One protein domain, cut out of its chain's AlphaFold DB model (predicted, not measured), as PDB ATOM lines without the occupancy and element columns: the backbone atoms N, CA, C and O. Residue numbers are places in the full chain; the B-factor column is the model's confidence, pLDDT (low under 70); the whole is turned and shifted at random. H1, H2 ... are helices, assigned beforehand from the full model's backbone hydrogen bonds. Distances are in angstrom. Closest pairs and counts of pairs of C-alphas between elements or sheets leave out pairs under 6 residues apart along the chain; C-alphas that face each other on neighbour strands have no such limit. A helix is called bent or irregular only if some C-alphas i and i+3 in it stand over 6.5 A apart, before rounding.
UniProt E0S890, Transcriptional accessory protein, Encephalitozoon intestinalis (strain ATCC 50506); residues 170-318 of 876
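What this domain is: This is residues 170 to 318 of the 876 residues of the protein "Transcriptional accessory protein" of Encephalitozoon intestinalis (strain ATCC 50506) (UniProt E0S890). A long bent helix, H7, runs through the domain and crosses a corner made by H4 and H5, which one residue joins. H2 packs across the outside of this corner, with short H1 next to it, while H3 packs on H5 and short H6 is near H5 and H7. The printed part has 149 residues with seven named helices, H1 to H7 along the chain, and no named strand; its class is all helix, and the touching helices are mostly crossed. It is compact, with a radius of gyration of the C-alphas of 15.6 A, and spans 50 by 36 by 27 A.

Where its parts are: H7, residues 288 to 318, was assigned as one helix by its hydrogen bonds but is bent: C-alphas 307 and 310 are 7.5 A apart. Its arm H7a, residues 288 to 307, begins at C-alpha 288 (21.088, -20.099, 38.284) and is 28.4 A long; H7b, residues 310 to 318, is 12.2 A long and ends at C-alpha 318 (-18.887, -21.492, 24.175). H4 is residues 231 to 240, 14.3 A, and H5 residues 242 to 255, 19.9 A. H2 is residues 177 to 189, 19.1 A, and H3 residues 203 to 212, 14.3 A. H6 is residues 268 to 274, 10.0 A. H1, residues 170 to 173, begins at C-alpha 170 (-5.864, -28.958, 51.910) and is 5.1 A long.

How they stand to each other: H7a and H7b stand at a steep tilt of 37 degrees, only just beyond shallow. H7a touches H4 with residues 296 to 304 alone, at a steep tilt of 47 degrees, the same way; the closest C-alphas, Ser 239 and Ser 300, are 5.2 A apart. H5 only just touches H7b, with 3 pairs of C-alphas within 8 A, the closest being Lys 253 and Ile 313 at 7.5 A. H2 touches H5 at a steep tilt of 42 degrees, opposite ways, closest at the C-alphas of Trp 182 and Pro 242, 5.4 A. H3 touches H5, closest at the C-alphas of Cys 207 and Ile 243, 6.1 A. H6 and H7a are near each other, with 7 pairs of C-alphas within 10 A. H1 and H2 are close but not clearly touching, with Phe 171 and Tyr 183 as the closest C-alphas, 7.4 A apart. H2 and H7a are apart. In H2 to H6, H7a and H7b every O i to N i+4 pair is within hydrogen-bond range; H1 is too short for such a pair.

The domain as a whole: The C-alphas farthest apart, Ser 223 and Glu 318, are 50.1 A apart. The printed part has no cut. The links H2 to H3, H3 to H4, H5 to H6 and H6 to H7 are long; in the third, residues 257 to 258 pair antiparallel with 264 to 265. Mean pLDDT of the printed part is 84.0; residues 190 to 193, 223 to 227, 262 and 285 to 286 are under 70.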
ATOM      1  N   LEU A 170      -5.599 -29.232  53.321       78.75
ATOM      2  CA  LEU A 170      -5.864 -28.958  51.910       78.75
ATOM      3  C   LEU A 170      -7.342 -29.223  51.600       78.75
ATOM      4  O   LEU A 170      -8.007 -28.351  51.047       78.75
ATOM      5  N   PHE A 171      -7.876 -30.365  52.028       81.81
ATOM      6  CA  PHE A 171      -9.283 -30.741  51.894       81.81
ATOM      7  C   PHE A 171     -10.238 -29.727  52.542       81.81
ATOM      8  O   PHE A 171     -11.244 -29.329  51.946       81.81
ATOM      9  N   GLN A 172      -9.900 -29.246  53.739       79.81
ATOM     10  CA  GLN A 172     -10.673 -28.213  54.429       79.81
ATOM     11  C   GLN A 172     -10.680 -26.890  53.649       79.81
ATOM     12  O   GLN A 172     -11.714 -26.224  53.605       79.81
ATOM     13  N   SER A 173      -9.584 -26.551  52.957       76.38
ATOM     14  CA  SER A 173      -9.492 -25.343  52.121       76.38
ATOM     15  C   SER A 173     -10.306 -25.393  50.815       76.38
ATOM     16  O   SER A 173     -10.546 -24.345  50.216       76.38
ATOM     17  N   ILE A 174     -10.757 -26.576  50.374       80.62
ATOM     18  CA  ILE A 174     -11.527 -26.740  49.132       80.62
ATOM     19  C   ILE A 174     -12.935 -26.170  49.299       80.62
ATOM     20  O   ILE A 174     -13.710 -26.640  50.141       80.62
ATOM     21  N   LYS A 175     -13.273 -25.201  48.443       74.69
ATOM     22  CA  LYS A 175     -14.575 -24.522  48.420       74.69
ATOM     23  C   LYS A 175     -15.493 -24.918  47.263       74.69
ATOM     24  O   LYS A 175     -16.673 -24.624  47.362       74.69
ATOM     25  N   ASP A 176     -14.984 -25.559  46.208       75.50
ATOM     26  CA  ASP A 176     -15.757 -25.896  45.006       75.50
ATOM     27  C   ASP A 176     -15.575 -27.349  44.540       75.50
ATOM     28  O   ASP A 176     -14.613 -28.044  44.889       75.50
ATOM     29  N   ILE A 177     -16.510 -27.808  43.708       78.56
ATOM     30  CA  ILE A 177     -16.582 -29.202  43.266       78.56
ATOM     31  C   ILE A 177     -15.479 -29.607  42.279       78.56
ATOM     32  O   ILE A 177     -15.154 -30.790  42.161       78.56
ATOM     33  N   ARG A 178     -14.857 -28.656  41.578       80.50
ATOM     34  CA  ARG A 178     -13.820 -28.935  40.575       80.50
ATOM     35  C   ARG A 178     -12.450 -29.011  41.243       80.50
ATOM     36  O   ARG A 178     -11.718 -29.964  40.975       80.50
ATOM     37  N   ALA A 179     -12.172 -28.147  42.220       81.25
ATOM     38  CA  ALA A 179     -11.050 -28.324  43.141       81.25
ATOM     39  C   ALA A 179     -11.159 -29.628  43.957       81.25
ATOM     40  O   ALA A 179     -10.144 -30.290  44.171       81.25
ATOM     41  N   LEU A 180     -12.371 -30.065  44.336       83.56
ATOM     42  CA  LEU A 180     -12.589 -31.372  44.973       83.56
ATOM     43  C   LEU A 180     -12.228 -32.547  44.042       83.56
ATOM     44  O   LEU A 180     -11.527 -33.471  44.457       83.56
ATOM     45  N   ARG A 181     -12.644 -32.492  42.769       83.88
ATOM     46  CA  ARG A 181     -12.261 -33.484  41.744       83.88
ATOM     47  C   ARG A 181     -10.744 -33.478  41.481       83.88
ATOM     48  O   ARG A 181     -10.149 -34.545  41.343       83.88
ATOM     49  N   TRP A 182     -10.088 -32.312  41.488       85.88
ATOM     50  CA  TRP A 182      -8.622 -32.223  41.402       85.88
ATOM     51  C   TRP A 182      -7.915 -32.792  42.637       85.88
ATOM     52  O   TRP A 182      -6.912 -33.482  42.479       85.88
ATOM     53  N   TYR A 183      -8.435 -32.570  43.848       85.25
ATOM     54  CA  TYR A 183      -7.888 -33.144  45.084       85.25
ATOM     55  C   TYR A 183      -7.933 -34.673  45.076       85.25
ATOM     56  O   TYR A 183      -6.942 -35.308  45.431       85.25
ATOM     57  N   TYR A 184      -9.032 -35.265  44.597       81.06
ATOM     58  CA  TYR A 184      -9.143 -36.713  44.407       81.06
ATOM     59  C   TYR A 184      -8.047 -37.255  43.470       81.06
ATOM     60  O   TYR A 184      -7.325 -38.185  43.832       81.06
ATOM     61  N   GLY A 185      -7.854 -36.624  42.304       81.00
ATOM     62  CA  GLY A 185      -6.787 -36.992  41.366       81.00
ATOM     63  C   GLY A 185      -5.382 -36.823  41.957       81.00
ATOM     64  O   GLY A 185      -4.566 -37.737  41.903       81.00
ATOM     65  N   TYR A 186      -5.112 -35.687  42.598       84.88
ATOM     66  CA  TYR A 186      -3.848 -35.401  43.281       84.88
ATOM     67  C   TYR A 186      -3.527 -36.435  44.379       84.88
ATOM     68  O   TYR A 186      -2.408 -36.949  44.437       84.88
ATOM     69  N   LYS A 187      -4.520 -36.844  45.182       81.88
ATOM     70  CA  LYS A 187      -4.368 -37.899  46.199       81.88
ATOM     71  C   LYS A 187      -4.048 -39.275  45.607       81.88
ATOM     72  O   LYS A 187      -3.308 -40.021  46.245       81.88
ATOM     73  N   LYS A 188      -4.499 -39.595  44.384       76.38
ATOM     74  CA  LYS A 188      -4.102 -40.824  43.657       76.38
ATOM     75  C   LYS A 188      -2.599 -40.848  43.320       76.38
ATOM     76  O   LYS A 188      -2.012 -41.924  43.248       76.38
ATOM     77  N   HIS A 189      -1.963 -39.685  43.149       71.12
ATOM     78  CA  HIS A 189      -0.547 -39.561  42.766       71.12
ATOM     79  C   HIS A 189       0.432 -39.354  43.938       71.12
ATOM     80  O   HIS A 189       1.639 -39.477  43.748       71.12
ATOM     81  N   LEU A 190      -0.058 -39.112  45.157       69.69
ATOM     82  CA  LEU A 190       0.756 -38.821  46.352       69.69
ATOM     83  C   LEU A 190       1.581 -40.017  46.895       69.69
ATOM     84  O   LEU A 190       2.276 -39.883  47.897       69.69
ATOM     85  N   GLY A 191       1.526 -41.189  46.252       60.06
ATOM     86  CA  GLY A 191       2.105 -42.455  46.736       60.06
ATOM     87  C   GLY A 191       3.631 -42.622  46.630       60.06
ATOM     88  O   GLY A 191       4.125 -43.728  46.839       60.06
ATOM     89  N   LYS A 192       4.382 -41.568  46.294       60.56
ATOM     90  CA  LYS A 192       5.857 -41.547  46.279       60.56
ATOM     91  C   LYS A 192       6.357 -40.333  47.064       60.56
ATOM     92  O   LYS A 192       5.896 -39.222  46.797       60.56
ATOM     93  N   ASN A 193       7.370 -40.498  47.908       64.00
ATOM     94  CA  ASN A 193       8.137 -39.353  48.406       64.00
ATOM     95  C   ASN A 193       9.100 -38.855  47.311       64.00
ATOM     96  O   ASN A 193       9.578 -39.661  46.517       64.00
ATOM     97  N   LEU A 194       9.347 -37.544  47.275       75.19
ATOM     98  CA  LEU A 194      10.434 -36.907  46.521       75.19
ATOM     99  C   LEU A 194      11.484 -36.442  47.533       75.19
ATOM    100  O   LEU A 194      11.128 -35.721  48.467       75.19
ATOM    101  N   ASP A 195      12.752 -36.785  47.323       74.81
ATOM    102  CA  ASP A 195      13.858 -36.259  48.130       74.81
ATOM    103  C   ASP A 195      14.351 -34.940  47.506       74.81
ATOM    104  O   ASP A 195      15.268 -34.902  46.684       74.81
ATOM    105  N   LEU A 196      13.674 -33.841  47.855       79.50
ATOM    106  CA  LEU A 196      13.925 -32.513  47.286       79.50
ATOM    107  C   LEU A 196      15.191 -31.842  47.867       79.50
ATOM    108  O   LEU A 196      15.409 -31.895  49.081       79.50
ATOM    109  N   PRO A 197      16.003 -31.149  47.040       80.69
ATOM    110  CA  PRO A 197      17.061 -30.268  47.528       80.69
ATOM    111  C   PRO A 197      16.453 -29.017  48.179       80.69
ATOM    112  O   PRO A 197      15.450 -28.495  47.697       80.69
ATOM    113  N   GLY A 198      17.074 -28.500  49.244       77.06
ATOM    114  CA  GLY A 198      16.544 -27.360  50.011       77.06
ATOM    115  C   GLY A 198      16.488 -26.036  49.236       77.06
ATOM    116  O   GLY A 198      15.826 -25.090  49.658       77.06
ATOM    117  N   GLU A 199      17.160 -25.963  48.089       84.31
ATOM    118  CA  GLU A 199      17.083 -24.866  47.128       84.31
ATOM    119  C   GLU A 199      15.805 -24.884  46.262       84.31
ATOM    120  O   GLU A 199      15.590 -23.961  45.468       84.31
ATOM    121  N   LEU A 200      14.937 -25.889  46.420       86.44
ATOM    122  CA  LEU A 200      13.601 -25.976  45.830       86.44
ATOM    123  C   LEU A 200      12.544 -26.138  46.933       86.44
ATOM    124  O   LEU A 200      12.713 -26.924  47.859       86.44
ATOM    125  N   LEU A 201      11.420 -25.428  46.803       86.75
ATOM    126  CA  LEU A 201      10.236 -25.674  47.632       86.75
ATOM    127  C   LEU A 201       9.549 -26.985  47.227       86.75
ATOM    128  O   LEU A 201       9.597 -27.375  46.055       86.75
ATOM    129  N   SER A 202       8.843 -27.615  48.166       88.81
ATOM    130  CA  SER A 202       7.843 -28.637  47.837       88.81
ATOM    131  C   SER A 202       6.608 -28.027  47.152       88.81
ATOM    132  O   SER A 202       6.365 -26.817  47.213       88.81
ATOM    133  N   ALA A 203       5.808 -28.861  46.478       86.94
ATOM    134  CA  ALA A 203       4.598 -28.399  45.790       86.94
ATOM    135  C   ALA A 203       3.562 -27.847  46.789       86.94
ATOM    136  O   ALA A 203       2.825 -26.908  46.486       86.94
ATOM    137  N   GLU A 204       3.552 -28.419  47.988       88.00
ATOM    138  CA  GLU A 204       2.712 -28.102  49.127       88.00
ATOM    139  C   GLU A 204       3.075 -26.725  49.712       88.00
ATOM    140  O   GLU A 204       2.201 -25.870  49.854       88.00
ATOM    141  N   GLU A 205       4.362 -26.466  49.962       89.12
ATOM    142  CA  GLU A 205       4.868 -25.176  50.459       89.12
ATOM    143  C   GLU A 205       4.693 -24.040  49.443       89.12
ATOM    144  O   GLU A 205       4.245 -22.946  49.792       89.12
ATOM    145  N   PHE A 206       4.982 -24.301  48.165       91.31
ATOM    146  CA  PHE A 206       4.744 -23.331  47.096       91.31
ATOM    147  C   PHE A 206       3.252 -22.986  46.967       91.31
ATOM    148  O   PHE A 206       2.880 -21.818  46.822       91.31
ATOM    149  N   CYS A 207       2.370 -23.980  47.081       89.44
ATOM    150  CA  CYS A 207       0.933 -23.731  47.050       89.44
ATOM    151  C   CYS A 207       0.411 -23.031  48.311       89.44
ATOM    152  O   CYS A 207      -0.568 -22.291  48.209       89.44
ATOM    153  N   GLU A 208       1.060 -23.186  49.466       88.88
ATOM    154  CA  GLU A 208       0.755 -22.399  50.665       88.88
ATOM    155  C   GLU A 208       1.152 -20.923  50.495       88.88
ATOM    156  O   GLU A 208       0.369 -20.034  50.857       88.88
ATOM    157  N   ASN A 209       2.293 -20.637  49.853       92.00
ATOM    158  CA  ASN A 209       2.666 -19.268  49.474       92.00
ATOM    159  C   ASN A 209       1.601 -18.628  48.558       92.00
ATOM    160  O   ASN A 209       1.139 -17.515  48.820       92.00
ATOM    161  N   ILE A 210       1.148 -19.353  47.523       89.31
ATOM    162  CA  ILE A 210       0.068 -18.904  46.623       89.31
ATOM    163  C   ILE A 210      -1.241 -18.679  47.400       89.31
ATOM    164  O   ILE A 210      -1.875 -17.631  47.255       89.31
ATOM    165  N   ARG A 211      -1.652 -19.636  48.248       86.06
ATOM    166  CA  ARG A 211      -2.908 -19.577  49.022       86.06
ATOM    167  C   ARG A 211      -2.958 -18.364  49.945       86.06
ATOM    168  O   ARG A 211      -3.995 -17.713  50.058       86.06
ATOM    169  N   THR A 212      -1.842 -18.065  50.603       86.88
ATOM    170  CA  THR A 212      -1.724 -16.960  51.564       86.88
ATOM    171  C   THR A 212      -1.321 -15.630  50.922       86.88
ATOM    172  O   THR A 212      -1.378 -14.594  51.591       86.88
ATOM    173  N   LYS A 213      -0.954 -15.648  49.631       87.19
ATOM    174  CA  LYS A 213      -0.414 -14.528  48.841       87.19
ATOM    175  C   LYS A 213       0.798 -13.865  49.503       87.19
ATOM    176  O   LYS A 213       0.928 -12.640  49.506       87.19
ATOM    177  N   LYS A 214       1.668 -14.681  50.104       88.38
ATOM    178  CA  LYS A 214       2.870 -14.274  50.847       88.38
ATOM    179  C   LYS A 214       3.972 -15.311  50.660       88.38
ATOM    180  O   LYS A 214       3.679 -16.494  50.572       88.38
ATOM    181  N   LYS A 215       5.236 -14.885  50.698       86.44
ATOM    182  CA  LYS A 215       6.343 -15.805  50.981       86.44
ATOM    183  C   LYS A 215       6.275 -16.172  52.465       86.44
ATOM    184  O   LYS A 215       6.505 -15.323  53.324       86.44
ATOM    185  N   ILE A 216       5.846 -17.394  52.762       88.75
ATOM    186  CA  ILE A 216       5.933 -18.018  54.093       88.75
ATOM    187  C   ILE A 216       7.095 -19.015  54.092       88.75
ATOM    188  O   ILE A 216       7.855 -19.082  55.055       88.75
ATOM    189  N   HIS A 217       7.246 -19.737  52.982       88.81
ATOM    190  CA  HIS A 217       8.356 -20.629  52.693       88.81
ATOM    191  C   HIS A 217       9.265 -19.964  51.656       88.81
ATOM    192  O   HIS A 217       8.791 -19.526  50.607       88.81
ATOM    193  N   GLU A 218      10.562 -19.891  51.936       86.81
ATOM    194  CA  GLU A 218      11.576 -19.357  51.023       86.81
ATOM    195  C   GLU A 218      12.620 -20.452  50.764       86.81
ATOM    196  O   GLU A 218      13.069 -21.088  51.722       86.81
ATOM    197  N   PRO A 219      12.988 -20.728  49.498       86.50
ATOM    198  CA  PRO A 219      13.977 -21.753  49.193       86.50
ATOM    199  C   PRO A 219      15.375 -21.291  49.610       86.50
ATOM    200  O   PRO A 219      15.698 -20.106  49.532       86.50
ATOM    201  N   LEU A 220      16.233 -22.233  50.006       83.75
ATOM    202  CA  LEU A 220      17.612 -21.925  50.383       83.75
ATOM    203  C   LEU A 220      18.429 -21.444  49.177       83.75
ATOM    204  O   LEU A 220      18.227 -21.882  48.046       83.75
ATOM    205  N   ASP A 221      19.405 -20.579  49.429       78.38
ATOM    206  CA  ASP A 221      20.334 -20.101  48.408       78.38
ATOM    207  C   ASP A 221      21.701 -20.779  48.564       78.38
ATOM    208  O   ASP A 221      22.310 -20.745  49.637       78.38
ATOM    209  N   SER A 222      22.207 -21.385  47.485       72.19
ATOM    210  CA  SER A 222      23.514 -22.048  47.469       72.19
ATOM    211  C   SER A 222      24.325 -21.696  46.222       72.19
ATOM    212  O   SER A 222      23.797 -21.480  45.134       72.19
ATOM    213  N   SER A 223      25.651 -21.660  46.369       64.25
ATOM    214  CA  SER A 223      26.588 -21.361  45.276       64.25
ATOM    215  C   SER A 223      26.908 -22.574  44.386       64.25
ATOM    216  O   SER A 223      27.866 -22.537  43.613       64.25
ATOM    217  N   SER A 224      26.170 -23.676  44.535       67.44
ATOM    218  CA  SER A 224      26.379 -24.942  43.833       67.44
ATOM    219  C   SER A 224      25.098 -25.364  43.130       67.44
ATOM    220  O   SER A 224      24.087 -25.574  43.786       67.44
ATOM    221  N   PHE A 225      25.160 -25.535  41.809       68.62
ATOM    222  CA  PHE A 225      24.010 -25.909  40.986       68.62
ATOM    223  C   PHE A 225      24.170 -27.336  40.420       68.62
ATOM    224  O   PHE A 225      24.666 -27.504  39.301       68.62
ATOM    225  N   PRO A 226      23.815 -28.389  41.181       66.69
ATOM    226  CA  PRO A 226      23.547 -29.703  40.613       66.69
ATOM    227  C   PRO A 226      22.221 -29.664  39.840       66.69
ATOM    228  O   PRO A 226      21.257 -29.031  40.267       66.69
ATOM    229  N   ARG A 227      22.144 -30.368  38.708       67.06
ATOM    230  CA  ARG A 227      20.873 -30.537  37.993       67.06
ATOM    231  C   ARG A 227      20.017 -31.566  38.733       67.06
ATOM    232  O   ARG A 227      20.491 -32.671  38.978       67.06
ATOM    233  N   PHE A 228      18.777 -31.216  39.063       77.81
ATOM    234  CA  PHE A 228      17.843 -32.125  39.725       77.81
ATOM    235  C   PHE A 228      17.269 -33.129  38.710       77.81
ATOM    236  O   PHE A 228      16.770 -32.734  37.657       77.81
ATOM    237  N   GLU A 229      17.383 -34.431  38.986       76.12
ATOM    238  CA  GLU A 229      17.010 -35.478  38.017       76.12
ATOM    239  C   GLU A 229      15.492 -35.736  37.963       76.12
ATOM    240  O   GLU A 229      14.968 -36.098  36.911       76.12
ATOM    241  N   GLU A 230      14.762 -35.475  39.054       80.44
ATOM    242  CA  GLU A 230      13.311 -35.717  39.163       80.44
ATOM    243  C   GLU A 230      12.452 -34.472  38.835       80.44
ATOM    244  O   GLU A 230      11.276 -34.392  39.198       80.44
ATOM    245  N   GLU A 231      13.017 -33.501  38.104       84.12
ATOM    246  CA  GLU A 231      12.383 -32.229  37.698       84.12
ATOM    247  C   GLU A 231      10.961 -32.418  37.133       84.12
ATOM    248  O   GLU A 231      10.037 -31.690  37.494       84.12
ATOM    249  N   GLY A 232      10.757 -33.447  36.302       84.56
ATOM    250  CA  GLY A 232       9.456 -33.758  35.701       84.56
ATOM    251  C   GLY A 232       8.390 -34.259  36.686       84.56
ATOM    252  O   GLY A 232       7.211 -33.970  36.493       84.56
ATOM    253  N   GLU A 233       8.775 -34.966  37.753       85.44
ATOM    254  CA  GLU A 233       7.861 -35.450  38.805       85.44
ATOM    255  C   GLU A 233       7.475 -34.289  39.746       85.44
ATOM    256  O   GLU A 233       6.307 -34.179  40.129       85.44
ATOM    257  N   LEU A 234       8.392 -33.349  40.023       86.56
ATOM    258  CA  LEU A 234       8.078 -32.095  40.728       86.56
ATOM    259  C   LEU A 234       7.122 -31.203  39.914       86.56
ATOM    260  O   LEU A 234       6.083 -30.791  40.435       86.56
ATOM    261  N   ILE A 235       7.414 -30.970  38.626       88.94
ATOM    262  CA  ILE A 235       6.509 -30.262  37.700       88.94
ATOM    263  C   ILE A 235       5.138 -30.950  37.674       88.94
ATOM    264  O   ILE A 235       4.112 -30.286  37.791       88.94
ATOM    265  N   GLN A 236       5.091 -32.285  37.591       88.06
ATOM    266  CA  GLN A 236       3.832 -33.029  37.594       88.06
ATOM    267  C   GLN A 236       3.025 -32.836  38.888       88.06
ATOM    268  O   GLN A 236       1.804 -32.706  38.804       88.06
ATOM    269  N   ARG A 237       3.661 -32.761  40.064       87.31
ATOM    270  CA  ARG A 237       2.961 -32.497  41.337       87.31
ATOM    271  C   ARG A 237       2.402 -31.088  41.413       87.31
ATOM    272  O   ARG A 237       1.221 -30.942  41.717       87.31
ATOM    273  N   ILE A 238       3.192 -30.075  41.056       90.06
ATOM    274  CA  ILE A 238       2.721 -28.683  40.972       90.06
ATOM    275  C   ILE A 238       1.549 -28.598  39.977       90.06
ATOM    276  O   ILE A 238       0.491 -28.065  40.307       90.06
ATOM    277  N   SER A 239       1.671 -29.230  38.804       90.81
ATOM    278  CA  SER A 239       0.608 -29.299  37.791       90.81
ATOM    279  C   SER A 239      -0.638 -30.100  38.204       90.81
ATOM    280  O   SER A 239      -1.691 -29.945  37.581       90.81
ATOM    281  N   LEU A 240      -0.563 -30.964  39.216       88.56
ATOM    282  CA  LEU A 240      -1.712 -31.688  39.777       88.56
ATOM    283  C   LEU A 240      -2.336 -30.966  40.980       88.56
ATOM    284  O   LEU A 240      -3.510 -31.201  41.273       88.56
ATOM    285  N   HIS A 241      -1.594 -30.092  41.664       89.94
ATOM    286  CA  HIS A 241      -2.013 -29.535  42.946       89.94
ATOM    287  C   HIS A 241      -3.276 -28.649  42.821       89.94
ATOM    288  O   HIS A 241      -3.285 -27.700  42.024       89.94
ATOM    289  N   PRO A 242      -4.345 -28.883  43.616       88.31
ATOM    290  CA  PRO A 242      -5.630 -28.198  43.438       88.31
ATOM    291  C   PRO A 242      -5.549 -26.673  43.549       88.31
ATOM    292  O   PRO A 242      -6.195 -25.965  42.777       88.31
ATOM    293  N   ILE A 243      -4.729 -26.154  44.471       88.25
ATOM    294  CA  ILE A 243      -4.563 -24.704  44.677       88.25
ATOM    295  C   ILE A 243      -3.881 -24.049  43.470       88.25
ATOM    296  O   ILE A 243      -4.332 -22.995  43.028       88.25
ATOM    297  N   PHE A 244      -2.855 -24.683  42.893       90.50
ATOM    298  CA  PHE A 244      -2.151 -24.164  41.717       90.50
ATOM    299  C   PHE A 244      -3.088 -24.085  40.504       90.50
ATOM    300  O   PHE A 244      -3.186 -23.045  39.856       90.50
ATOM    301  N   ARG A 245      -3.864 -25.152  40.261       90.69
ATOM    302  CA  ARG A 245      -4.906 -25.183  39.218       90.69
ATOM    303  C   ARG A 245      -5.974 -24.107  39.428       90.69
ATOM    304  O   ARG A 245      -6.330 -23.414  38.479       90.69
ATOM    305  N   SER A 246      -6.441 -23.935  40.665       87.50
ATOM    306  CA  SER A 246      -7.460 -22.938  41.017       87.50
ATOM    307  C   SER A 246      -6.953 -21.510  40.808       87.50
ATOM    308  O   SER A 246      -7.638 -20.699  40.190       87.50
ATOM    309  N   ALA A 247      -5.732 -21.206  41.262       88.56
ATOM    310  CA  ALA A 247      -5.099 -19.906  41.061       88.56
ATOM    311  C   ALA A 247      -4.918 -19.589  39.567       88.56
ATOM    312  O   ALA A 247      -5.251 -18.488  39.128       88.56
ATOM    313  N   LEU A 248      -4.470 -20.568  38.775       90.62
ATOM    314  CA  LEU A 248      -4.299 -20.403  37.335       90.62
ATOM    315  C   LEU A 248      -5.638 -20.200  36.607       90.62
ATOM    316  O   LEU A 248      -5.730 -19.333  35.742       90.62
ATOM    317  N   GLU A 249      -6.702 -20.918  36.988       87.31
ATOM    318  CA  GLU A 249      -8.045 -20.694  36.435       87.31
ATOM    319  C   GLU A 249      -8.569 -19.281  36.744       87.31
ATOM    320  O   GLU A 249      -9.138 -18.636  35.862       87.31
ATOM    321  N   VAL A 250      -8.349 -18.766  37.962       87.00
ATOM    322  CA  VAL A 250      -8.699 -17.376  38.311       87.00
ATOM    323  C   VAL A 250      -7.919 -16.380  37.450       87.00
ATOM    324  O   VAL A 250      -8.527 -15.483  36.871       87.00
ATOM    325  N   ILE A 251      -6.604 -16.561  37.289       89.62
ATOM    326  CA  ILE A 251      -5.768 -15.686  36.452       89.62
ATOM    327  C   ILE A 251      -6.264 -15.667  34.995       89.62
ATOM    328  O   ILE A 251      -6.458 -14.590  34.429       89.62
ATOM    329  N   PHE A 252      -6.534 -16.832  34.397       89.75
ATOM    330  CA  PHE A 252      -7.034 -16.918  33.020       89.75
ATOM    331  C   PHE A 252      -8.462 -16.375  32.852       89.75
ATOM    332  O   PHE A 252      -8.766 -15.815  31.801       89.75
ATOM    333  N   LYS A 253      -9.331 -16.468  33.867       85.44
ATOM    334  CA  LYS A 253     -10.657 -15.821  33.848       85.44
ATOM    335  C   LYS A 253     -10.578 -14.299  33.950       85.44
ATOM    336  O   LYS A 253     -11.300 -13.611  33.239       85.44
ATOM    337  N   SER A 254      -9.740 -13.775  34.844       86.62
ATOM    338  CA  SER A 254      -9.656 -12.334  35.120       86.62
ATOM    339  C   SER A 254      -8.832 -11.558  34.092       86.62
ATOM    340  O   SER A 254      -9.052 -10.360  33.922       86.62
ATOM    341  N   TYR A 255      -7.872 -12.213  33.430       87.38
ATOM    342  CA  TYR A 255      -6.876 -11.547  32.582       87.38
ATOM    343  C   TYR A 255      -6.638 -12.216  31.219       87.38
ATOM    344  O   TYR A 255      -5.781 -11.751  30.465       87.38
ATOM    345  N   GLY A 256      -7.364 -13.292  30.897       86.31
ATOM    346  CA  GLY A 256      -7.256 -13.985  29.615       86.31
ATOM    347  C   GLY A 256      -7.844 -13.173  28.460       86.31
ATOM    348  O   GLY A 256      -8.988 -12.725  28.516       86.31
ATOM    349  N   VAL A 257      -7.074 -13.017  27.385       84.56
ATOM    350  CA  VAL A 257      -7.479 -12.340  26.146       84.56
ATOM    351  C   VAL A 257      -7.364 -13.329  24.988       84.56
ATOM    352  O   VAL A 257      -6.375 -14.051  24.888       84.56
ATOM    353  N   ARG A 258      -8.371 -13.381  24.105       83.19
ATOM    354  CA  ARG A 258      -8.298 -14.188  22.876       83.19
ATOM    355  C   ARG A 258      -7.387 -13.491  21.853       83.19
ATOM    356  O   ARG A 258      -7.605 -12.320  21.546       83.19
ATOM    357  N   ASN A 259      -6.381 -14.198  21.341       79.31
ATOM    358  CA  ASN A 259      -5.473 -13.707  20.299       79.31
ATOM    359  C   ASN A 259      -6.113 -13.800  18.890       79.31
ATOM    360  O   ASN A 259      -7.234 -14.290  18.730       79.31
ATOM    361  N   GLU A 260      -5.404 -13.366  17.839       74.88
ATOM    362  CA  GLU A 260      -5.895 -13.424  16.442       74.88
ATOM    363  C   GLU A 260      -6.157 -14.853  15.917       74.88
ATOM    364  O   GLU A 260      -6.820 -15.028  14.897       74.88
ATOM    365  N   ARG A 261      -5.656 -15.881  16.610       74.00
ATOM    366  CA  ARG A 261      -5.872 -17.308  16.323       74.00
ATOM    367  C   ARG A 261      -6.979 -17.925  17.184       74.00
ATOM    368  O   ARG A 261      -7.196 -19.131  17.103       74.00
ATOM    369  N   ASN A 262      -7.684 -17.112  17.976       68.94
ATOM    370  CA  ASN A 262      -8.711 -17.520  18.939       68.94
ATOM    371  C   ASN A 262      -8.174 -18.358  20.130       68.94
ATOM    372  O   ASN A 262      -8.954 -18.961  20.866       68.94
ATOM    373  N   GLU A 263      -6.857 -18.362  20.359       78.19
ATOM    374  CA  GLU A 263      -6.203 -18.970  21.529       78.19
ATOM    375  C   GLU A 263      -6.285 -18.002  22.727       78.19
ATOM    376  O   GLU A 263      -6.270 -16.785  22.542       78.19
ATOM    377  N   LEU A 264      -6.390 -18.514  23.959       84.38
ATOM    378  CA  LEU A 264      -6.514 -17.691  25.172       84.38
ATOM    379  C   LEU A 264      -5.135 -17.456  25.813       84.38
ATOM    380  O   LEU A 264      -4.501 -18.406  26.266       84.38
ATOM    381  N   GLU A 265      -4.694 -16.200  25.890       86.56
ATOM    382  CA  GLU A 265      -3.386 -15.801  26.429       86.56
ATOM    383  C   GLU A 265      -3.515 -14.867  27.643       86.56
ATOM    384  O   GLU A 265      -4.459 -14.085  27.748       86.56
ATOM    385  N   VAL A 266      -2.529 -14.905  28.545       88.44
ATOM    386  CA  VAL A 266      -2.383 -13.984  29.688       88.44
ATOM    387  C   VAL A 266      -1.014 -13.306  29.597       88.44
ATOM    388  O   VAL A 266      -0.034 -13.931  29.194       88.44
ATOM    389  N   ARG A 267      -0.921 -12.026  29.984       89.00
ATOM    390  CA  ARG A 267       0.354 -11.287  29.987       89.00
ATOM    391  C   ARG A 267       1.348 -11.887  30.982       89.00
ATOM    392  O   ARG A 267       1.002 -12.111  32.139       89.00
ATOM    393  N   ASP A 268       2.598 -12.037  30.553       88.25
ATOM    394  CA  ASP A 268       3.657 -12.669  31.351       88.25
ATOM    395  C   ASP A 268       3.886 -11.998  32.715       88.25
ATOM    396  O   ASP A 268       4.055 -12.674  33.724       88.25
ATOM    397  N   GLU A 269       3.778 -10.666  32.766       89.88
ATOM    398  CA  GLU A 269       3.860  -9.848  33.986       89.88
ATOM    399  C   GLU A 269       2.896 -10.318  35.094       89.88
ATOM    400  O   GLU A 269       3.210 -10.219  36.278       89.88
ATOM    401  N   ILE A 270       1.726 -10.840  34.713       90.38
ATOM    402  CA  ILE A 270       0.679 -11.301  35.634       90.38
ATOM    403  C   ILE A 270       1.013 -12.704  36.145       90.38
ATOM    404  O   ILE A 270       0.970 -12.937  37.349       90.38
ATOM    405  N   ILE A 271       1.417 -13.613  35.250       90.62
ATOM    406  CA  ILE A 271       1.902 -14.954  35.618       90.62
ATOM    407  C   ILE A 271       3.124 -14.849  36.538       90.62
ATOM    408  O   ILE A 271       3.233 -15.595  37.512       90.62
ATOM    409  N   LYS A 272       4.019 -13.889  36.277       90.38
ATOM    410  CA  LYS A 272       5.174 -13.625  37.131       90.38
ATOM    411  C   LYS A 272       4.758 -13.164  38.528       90.38
ATOM    412  O   LYS A 272       5.057 -13.863  39.494       90.38
ATOM    413  N   ARG A 273       3.990 -12.074  38.608       90.38
ATOM    414  CA  ARG A 273       3.515 -11.469  39.864       90.38
ATOM    415  C   ARG A 273       2.687 -12.424  40.730       90.38
ATOM    416  O   ARG A 273       2.840 -12.427  41.947       90.38
ATOM    417  N   ASP A 274       1.781 -13.190  40.119       88.50
ATOM    418  CA  ASP A 274       0.779 -13.972  40.854       88.50
ATOM    419  C   ASP A 274       1.192 -15.434  41.107       88.50
ATOM    420  O   ASP A 274       0.544 -16.099  41.916       88.50
ATOM    421  N   LEU A 275       2.246 -15.943  40.449       92.19
ATOM    422  CA  LEU A 275       2.730 -17.325  40.615       92.19
ATOM    423  C   LEU A 275       4.257 -17.434  40.739       92.19
ATOM    424  O   LEU A 275       4.732 -18.004  41.718       92.19
ATOM    425  N   ILE A 276       5.039 -16.934  39.771       91.38
ATOM    426  CA  ILE A 276       6.499 -17.183  39.734       91.38
ATOM    427  C   ILE A 276       7.202 -16.538  40.935       91.38
ATOM    428  O   ILE A 276       8.008 -17.192  41.597       91.38
ATOM    429  N   ASP A 277       6.861 -15.291  41.261       90.50
ATOM    430  CA  ASP A 277       7.508 -14.530  42.337       90.50
ATOM    431  C   ASP A 277       7.297 -15.167  43.731       90.50
ATOM    432  O   ASP A 277       8.073 -14.893  44.645       90.50
ATOM    433  N   PHE A 278       6.321 -16.075  43.895       91.06
ATOM    434  CA  PHE A 278       6.107 -16.871  45.118       91.06
ATOM    435  C   PHE A 278       7.007 -18.120  45.242       91.06
ATOM    436  O   PHE A 278       6.969 -18.778  46.284       91.06
ATOM    437  N   TYR A 279       7.812 -18.445  44.220       90.50
ATOM    438  CA  TYR A 279       8.831 -19.514  44.245       90.50
ATOM    439  C   TYR A 279      10.265 -18.954  44.325       90.50
ATOM    440  O   TYR A 279      11.169 -19.638  44.797       90.50
ATOM    441  N   LEU A 280      10.511 -17.732  43.840       88.75
ATOM    442  CA  LEU A 280      11.861 -17.152  43.780       88.75
ATOM    443  C   LEU A 280      12.374 -16.720  45.165       88.75
ATOM    444  O   LEU A 280      11.612 -16.176  45.967       88.75
ATOM    445  N   SER A 281      13.677 -16.877  45.423       85.06
ATOM    446  CA  SER A 281      14.343 -16.180  46.536       85.06
ATOM    447  C   SER A 281      14.623 -14.720  46.161       85.06
ATOM    448  O   SER A 281      14.600 -14.360  44.983       85.06
ATOM    449  N   ASP A 282      14.911 -13.872  47.148       82.69
ATOM    450  CA  ASP A 282      15.158 -12.432  46.946       82.69
ATOM    451  C   ASP A 282      16.558 -12.112  46.358       82.69
ATOM    452  O   ASP A 282      16.956 -10.949  46.254       82.69
ATOM    453  N   ILE A 283      17.312 -13.134  45.934       76.44
ATOM    454  CA  ILE A 283      18.566 -12.979  45.186       76.44
ATOM    455  C   ILE A 283      18.296 -12.547  43.730       76.44
ATOM    456  O   ILE A 283      17.253 -12.824  43.142       76.44
ATOM    457  N   SER A 284      19.280 -11.855  43.140       72.00
ATOM    458  CA  SER A 284      19.320 -11.426  41.732       72.00
ATOM    459  C   SER A 284      18.701 -12.426  40.742       72.00
ATOM    460  O   SER A 284      19.016 -13.613  40.762       72.00
ATOM    461  N   SER A 285      17.925 -11.924  39.777       64.06
ATOM    462  CA  SER A 285      17.358 -12.709  38.664       64.06
ATOM    463  C   SER A 285      18.399 -13.337  37.724       64.06
ATOM    464  O   SER A 285      18.056 -14.147  36.865       64.06
ATOM    465  N   GLU A 286      19.672 -12.962  37.861       68.50
ATOM    466  CA  GLU A 286      20.789 -13.590  37.145       68.50
ATOM    467  C   GLU A 286      21.260 -14.911  37.780       68.50
ATOM    468  O   GLU A 286      22.080 -15.615  37.188       68.50
ATOM    469  N   ASP A 287      20.753 -15.258  38.965       80.56
ATOM    470  CA  ASP A 287      21.125 -16.470  39.690       80.56
ATOM    471  C   ASP A 287      20.632 -17.771  38.997       80.56
ATOM    472  O   ASP A 287      19.482 -17.836  38.541       80.56
ATOM    473  N   PRO A 288      21.469 -18.830  38.907       82.50
ATOM    474  CA  PRO A 288      21.088 -20.099  38.284       82.50
ATOM    475  C   PRO A 288      19.891 -20.804  38.932       82.50
ATOM    476  O   PRO A 288      19.064 -21.356  38.204       82.50
ATOM    477  N   TRP A 289      19.761 -20.778  40.264       84.25
ATOM    478  CA  TRP A 289      18.627 -21.383  40.959       84.25
ATOM    479  C   TRP A 289      17.344 -20.597  40.710       84.25
ATOM    480  O   TRP A 289      16.337 -21.212  40.374       84.25
ATOM    481  N   ASN A 290      17.357 -19.262  40.772       87.06
ATOM    482  CA  ASN A 290      16.162 -18.469  40.448       87.06
ATOM    483  C   ASN A 290      15.709 -18.649  38.988       87.06
ATOM    484  O   ASN A 290      14.516 -18.825  38.742       87.06
ATOM    485  N   ARG A 291      16.635 -18.742  38.024       85.62
ATOM    486  CA  ARG A 291      16.297 -19.116  36.634       85.62
ATOM    487  C   ARG A 291      15.699 -20.526  36.523       85.62
ATOM    488  O   ARG A 291      14.803 -20.747  35.711       85.62
ATOM    489  N   TYR A 292      16.174 -21.480  37.324       87.31
ATOM    490  CA  TYR A 292      15.681 -22.861  37.319       87.31
ATOM    491  C   TYR A 292      14.302 -22.998  37.986       87.31
ATOM    492  O   TYR A 292      13.407 -23.620  37.417       87.31
ATOM    493  N   ARG A 293      14.086 -22.322  39.122       89.69
ATOM    494  CA  ARG A 293      12.780 -22.158  39.786       89.69
ATOM    495  C   ARG A 293      11.757 -21.540  38.826       89.69
ATOM    496  O   ARG A 293      10.663 -22.075  38.665       89.69
ATOM    497  N   GLU A 294      12.137 -20.474  38.112       90.62
ATOM    498  CA  GLU A 294      11.301 -19.859  37.072       90.62
ATOM    499  C   GLU A 294      10.973 -20.852  35.936       90.62
ATOM    500  O   GLU A 294       9.817 -20.935  35.522       90.62
ATOM    501  N   SER A 295      11.929 -21.678  35.491       90.56
ATOM    502  CA  SER A 295      11.696 -22.745  34.499       90.56
ATOM    503  C   SER A 295      10.695 -23.810  34.977       90.56
ATOM    504  O   SER A 295       9.799 -24.196  34.221       90.56
ATOM    505  N   ILE A 296      10.795 -24.256  36.236       91.31
ATOM    506  CA  ILE A 296       9.888 -25.249  36.845       91.31
ATOM    507  C   ILE A 296       8.456 -24.701  36.922       91.31
ATOM    508  O   ILE A 296       7.513 -25.366  36.480       91.31
ATOM    509  N   VAL A 297       8.275 -23.468  37.416       92.31
ATOM    510  CA  VAL A 297       6.942 -22.843  37.496       92.31
ATOM    511  C   VAL A 297       6.371 -22.597  36.101       92.31
ATOM    512  O   VAL A 297       5.216 -22.941  35.861       92.31
ATOM    513  N   ARG A 298       7.162 -22.080  35.151       93.31
ATOM    514  CA  ARG A 298       6.713 -21.850  33.765       93.31
ATOM    515  C   ARG A 298       6.294 -23.140  33.065       93.31
ATOM    516  O   ARG A 298       5.227 -23.160  32.460       93.31
ATOM    517  N   SER A 299       7.059 -24.220  33.215       93.19
ATOM    518  CA  SER A 299       6.703 -25.540  32.673       93.19
ATOM    519  C   SER A 299       5.409 -26.077  33.295       93.19
ATOM    520  O   SER A 299       4.553 -26.621  32.597       93.19
ATOM    521  N   SER A 300       5.222 -25.859  34.602       93.56
ATOM    522  CA  SER A 300       4.001 -26.240  35.322       93.56
ATOM    523  C   SER A 300       2.780 -25.429  34.864       93.56
ATOM    524  O   SER A 300       1.700 -25.998  34.686       93.56
ATOM    525  N   VAL A 301       2.951 -24.119  34.633       93.44
ATOM    526  CA  VAL A 301       1.931 -23.219  34.066       93.44
ATOM    527  C   VAL A 301       1.576 -23.638  32.644       93.44
ATOM    528  O   VAL A 301       0.394 -23.794  32.350       93.44
ATOM    529  N   GLU A 302       2.561 -23.845  31.766       91.31
ATOM    530  CA  GLU A 302       2.336 -24.229  30.369       91.31
ATOM    531  C   GLU A 302       1.542 -25.536  30.278       91.31
ATOM    532  O   GLU A 302       0.540 -25.599  29.559       91.31
ATOM    533  N   LYS A 303       1.936 -26.542  31.071       91.31
ATOM    534  CA  LYS A 303       1.257 -27.836  31.146       91.31
ATOM    535  C   LYS A 303      -0.211 -27.691  31.551       91.31
ATOM    536  O   LYS A 303      -1.097 -28.074  30.794       91.31
ATOM    537  N   VAL A 304      -0.493 -27.070  32.701       91.19
ATOM    538  CA  VAL A 304      -1.874 -26.923  33.206       91.19
ATOM    539  C   VAL A 304      -2.723 -26.014  32.314       91.19
ATOM    540  O   VAL A 304      -3.915 -26.275  32.141       91.19
ATOM    541  N   SER A 305      -2.126 -24.979  31.713       89.12
ATOM    542  CA  SER A 305      -2.815 -24.092  30.769       89.12
ATOM    543  C   SER A 305      -3.314 -24.870  29.555       89.12
ATOM    544  O   SER A 305      -4.496 -24.781  29.227       89.12
ATOM    545  N   LYS A 306      -2.438 -25.661  28.923       87.56
ATOM    546  CA  LYS A 306      -2.743 -26.424  27.705       87.56
ATOM    547  C   LYS A 306      -3.645 -27.631  27.962       87.56
ATOM    548  O   LYS A 306      -4.593 -27.829  27.213       87.56
ATOM    549  N   GLU A 307      -3.365 -28.416  29.002       87.00
ATOM    550  CA  GLU A 307      -4.079 -29.672  29.282       87.00
ATOM    551  C   GLU A 307      -5.454 -29.454  29.934       87.00
ATOM    552  O   GLU A 307      -6.363 -30.249  29.717       87.00
ATOM    553  N   VAL A 308      -5.626 -28.410  30.758       85.44
ATOM    554  CA  VAL A 308      -6.800 -28.294  31.648       85.44
ATOM    555  C   VAL A 308      -7.493 -26.935  31.557       85.44
ATOM    556  O   VAL A 308      -8.693 -26.875  31.286       85.44
ATOM    557  N   VAL A 309      -6.778 -25.836  31.808       87.25
ATOM    558  CA  VAL A 309      -7.411 -24.534  32.086       87.25
ATOM    559  C   VAL A 309      -7.956 -23.868  30.822       87.25
ATOM    560  O   VAL A 309      -9.127 -23.486  30.812       87.25
ATOM    561  N   ILE A 310      -7.174 -23.773  29.741       87.81
ATOM    562  CA  ILE A 310      -7.639 -23.156  28.487       87.81
ATOM    563  C   ILE A 310      -8.790 -23.970  27.861       87.81
ATOM    564  O   ILE A 310      -9.831 -23.363  27.592       87.81
ATOM    565  N   PRO A 311      -8.704 -25.312  27.701       88.12
ATOM    566  CA  PRO A 311      -9.823 -26.099  27.180       88.12
ATOM    567  C   PRO A 311     -11.090 -25.983  28.037       88.12
ATOM    568  O   PRO A 311     -12.186 -25.842  27.496       88.12
ATOM    569  N   SER A 312     -10.960 -25.988  29.372       86.12
ATOM    570  CA  SER A 312     -12.105 -25.863  30.281       86.12
ATOM    571  C   SER A 312     -12.784 -24.492  30.181       86.12
ATOM    572  O   SER A 312     -14.013 -24.428  30.095       86.12
ATOM    573  N   ILE A 313     -12.007 -23.403  30.134       86.00
ATOM    574  CA  ILE A 313     -12.544 -22.042  30.016       86.00
ATOM    575  C   ILE A 313     -13.197 -21.829  28.647       86.00
ATOM    576  O   ILE A 313     -14.343 -21.384  28.607       86.00
ATOM    577  N   LEU A 314     -12.537 -22.191  27.539       85.62
ATOM    578  CA  LEU A 314     -13.106 -22.030  26.193       85.62
ATOM    579  C   LEU A 314     -14.413 -22.824  26.038       85.62
ATOM    580  O   LEU A 314     -15.438 -22.245  25.676       85.62
ATOM    581  N   LYS A 315     -14.417 -24.103  26.445       86.44
ATOM    582  CA  LYS A 315     -15.610 -24.965  26.438       86.44
ATOM    583  C   LYS A 315     -16.743 -24.403  27.303       86.44
ATOM    584  O   LYS A 315     -17.904 -24.521  26.918       86.44
ATOM    585  N   LYS A 316     -16.437 -23.770  28.446       84.81
ATOM    586  CA  LYS A 316     -17.446 -23.099  29.283       84.81
ATOM    587  C   LYS A 316     -17.990 -21.827  28.624       84.81
ATOM    588  O   LYS A 316     -19.206 -21.662  28.596       84.81
ATOM    589  N   MET A 317     -17.137 -20.970  28.057       84.00
ATOM    590  CA  MET A 317     -17.565 -19.755  27.342       84.00
ATOM    591  C   MET A 317     -18.489 -20.084  26.163       84.00
ATOM    592  O   MET A 317     -19.538 -19.466  26.004       84.00
ATOM    593  N   GLU A 318     -18.119 -21.075  25.354       85.56
ATOM    594  CA  GLU A 318     -18.887 -21.492  24.175       85.56
ATOM    595  C   GLU A 318     -20.201 -22.176  24.570       85.56
ATOM    596  O   GLU A 318     -21.239 -21.915  23.962       85.56
TER     597      GLU A 318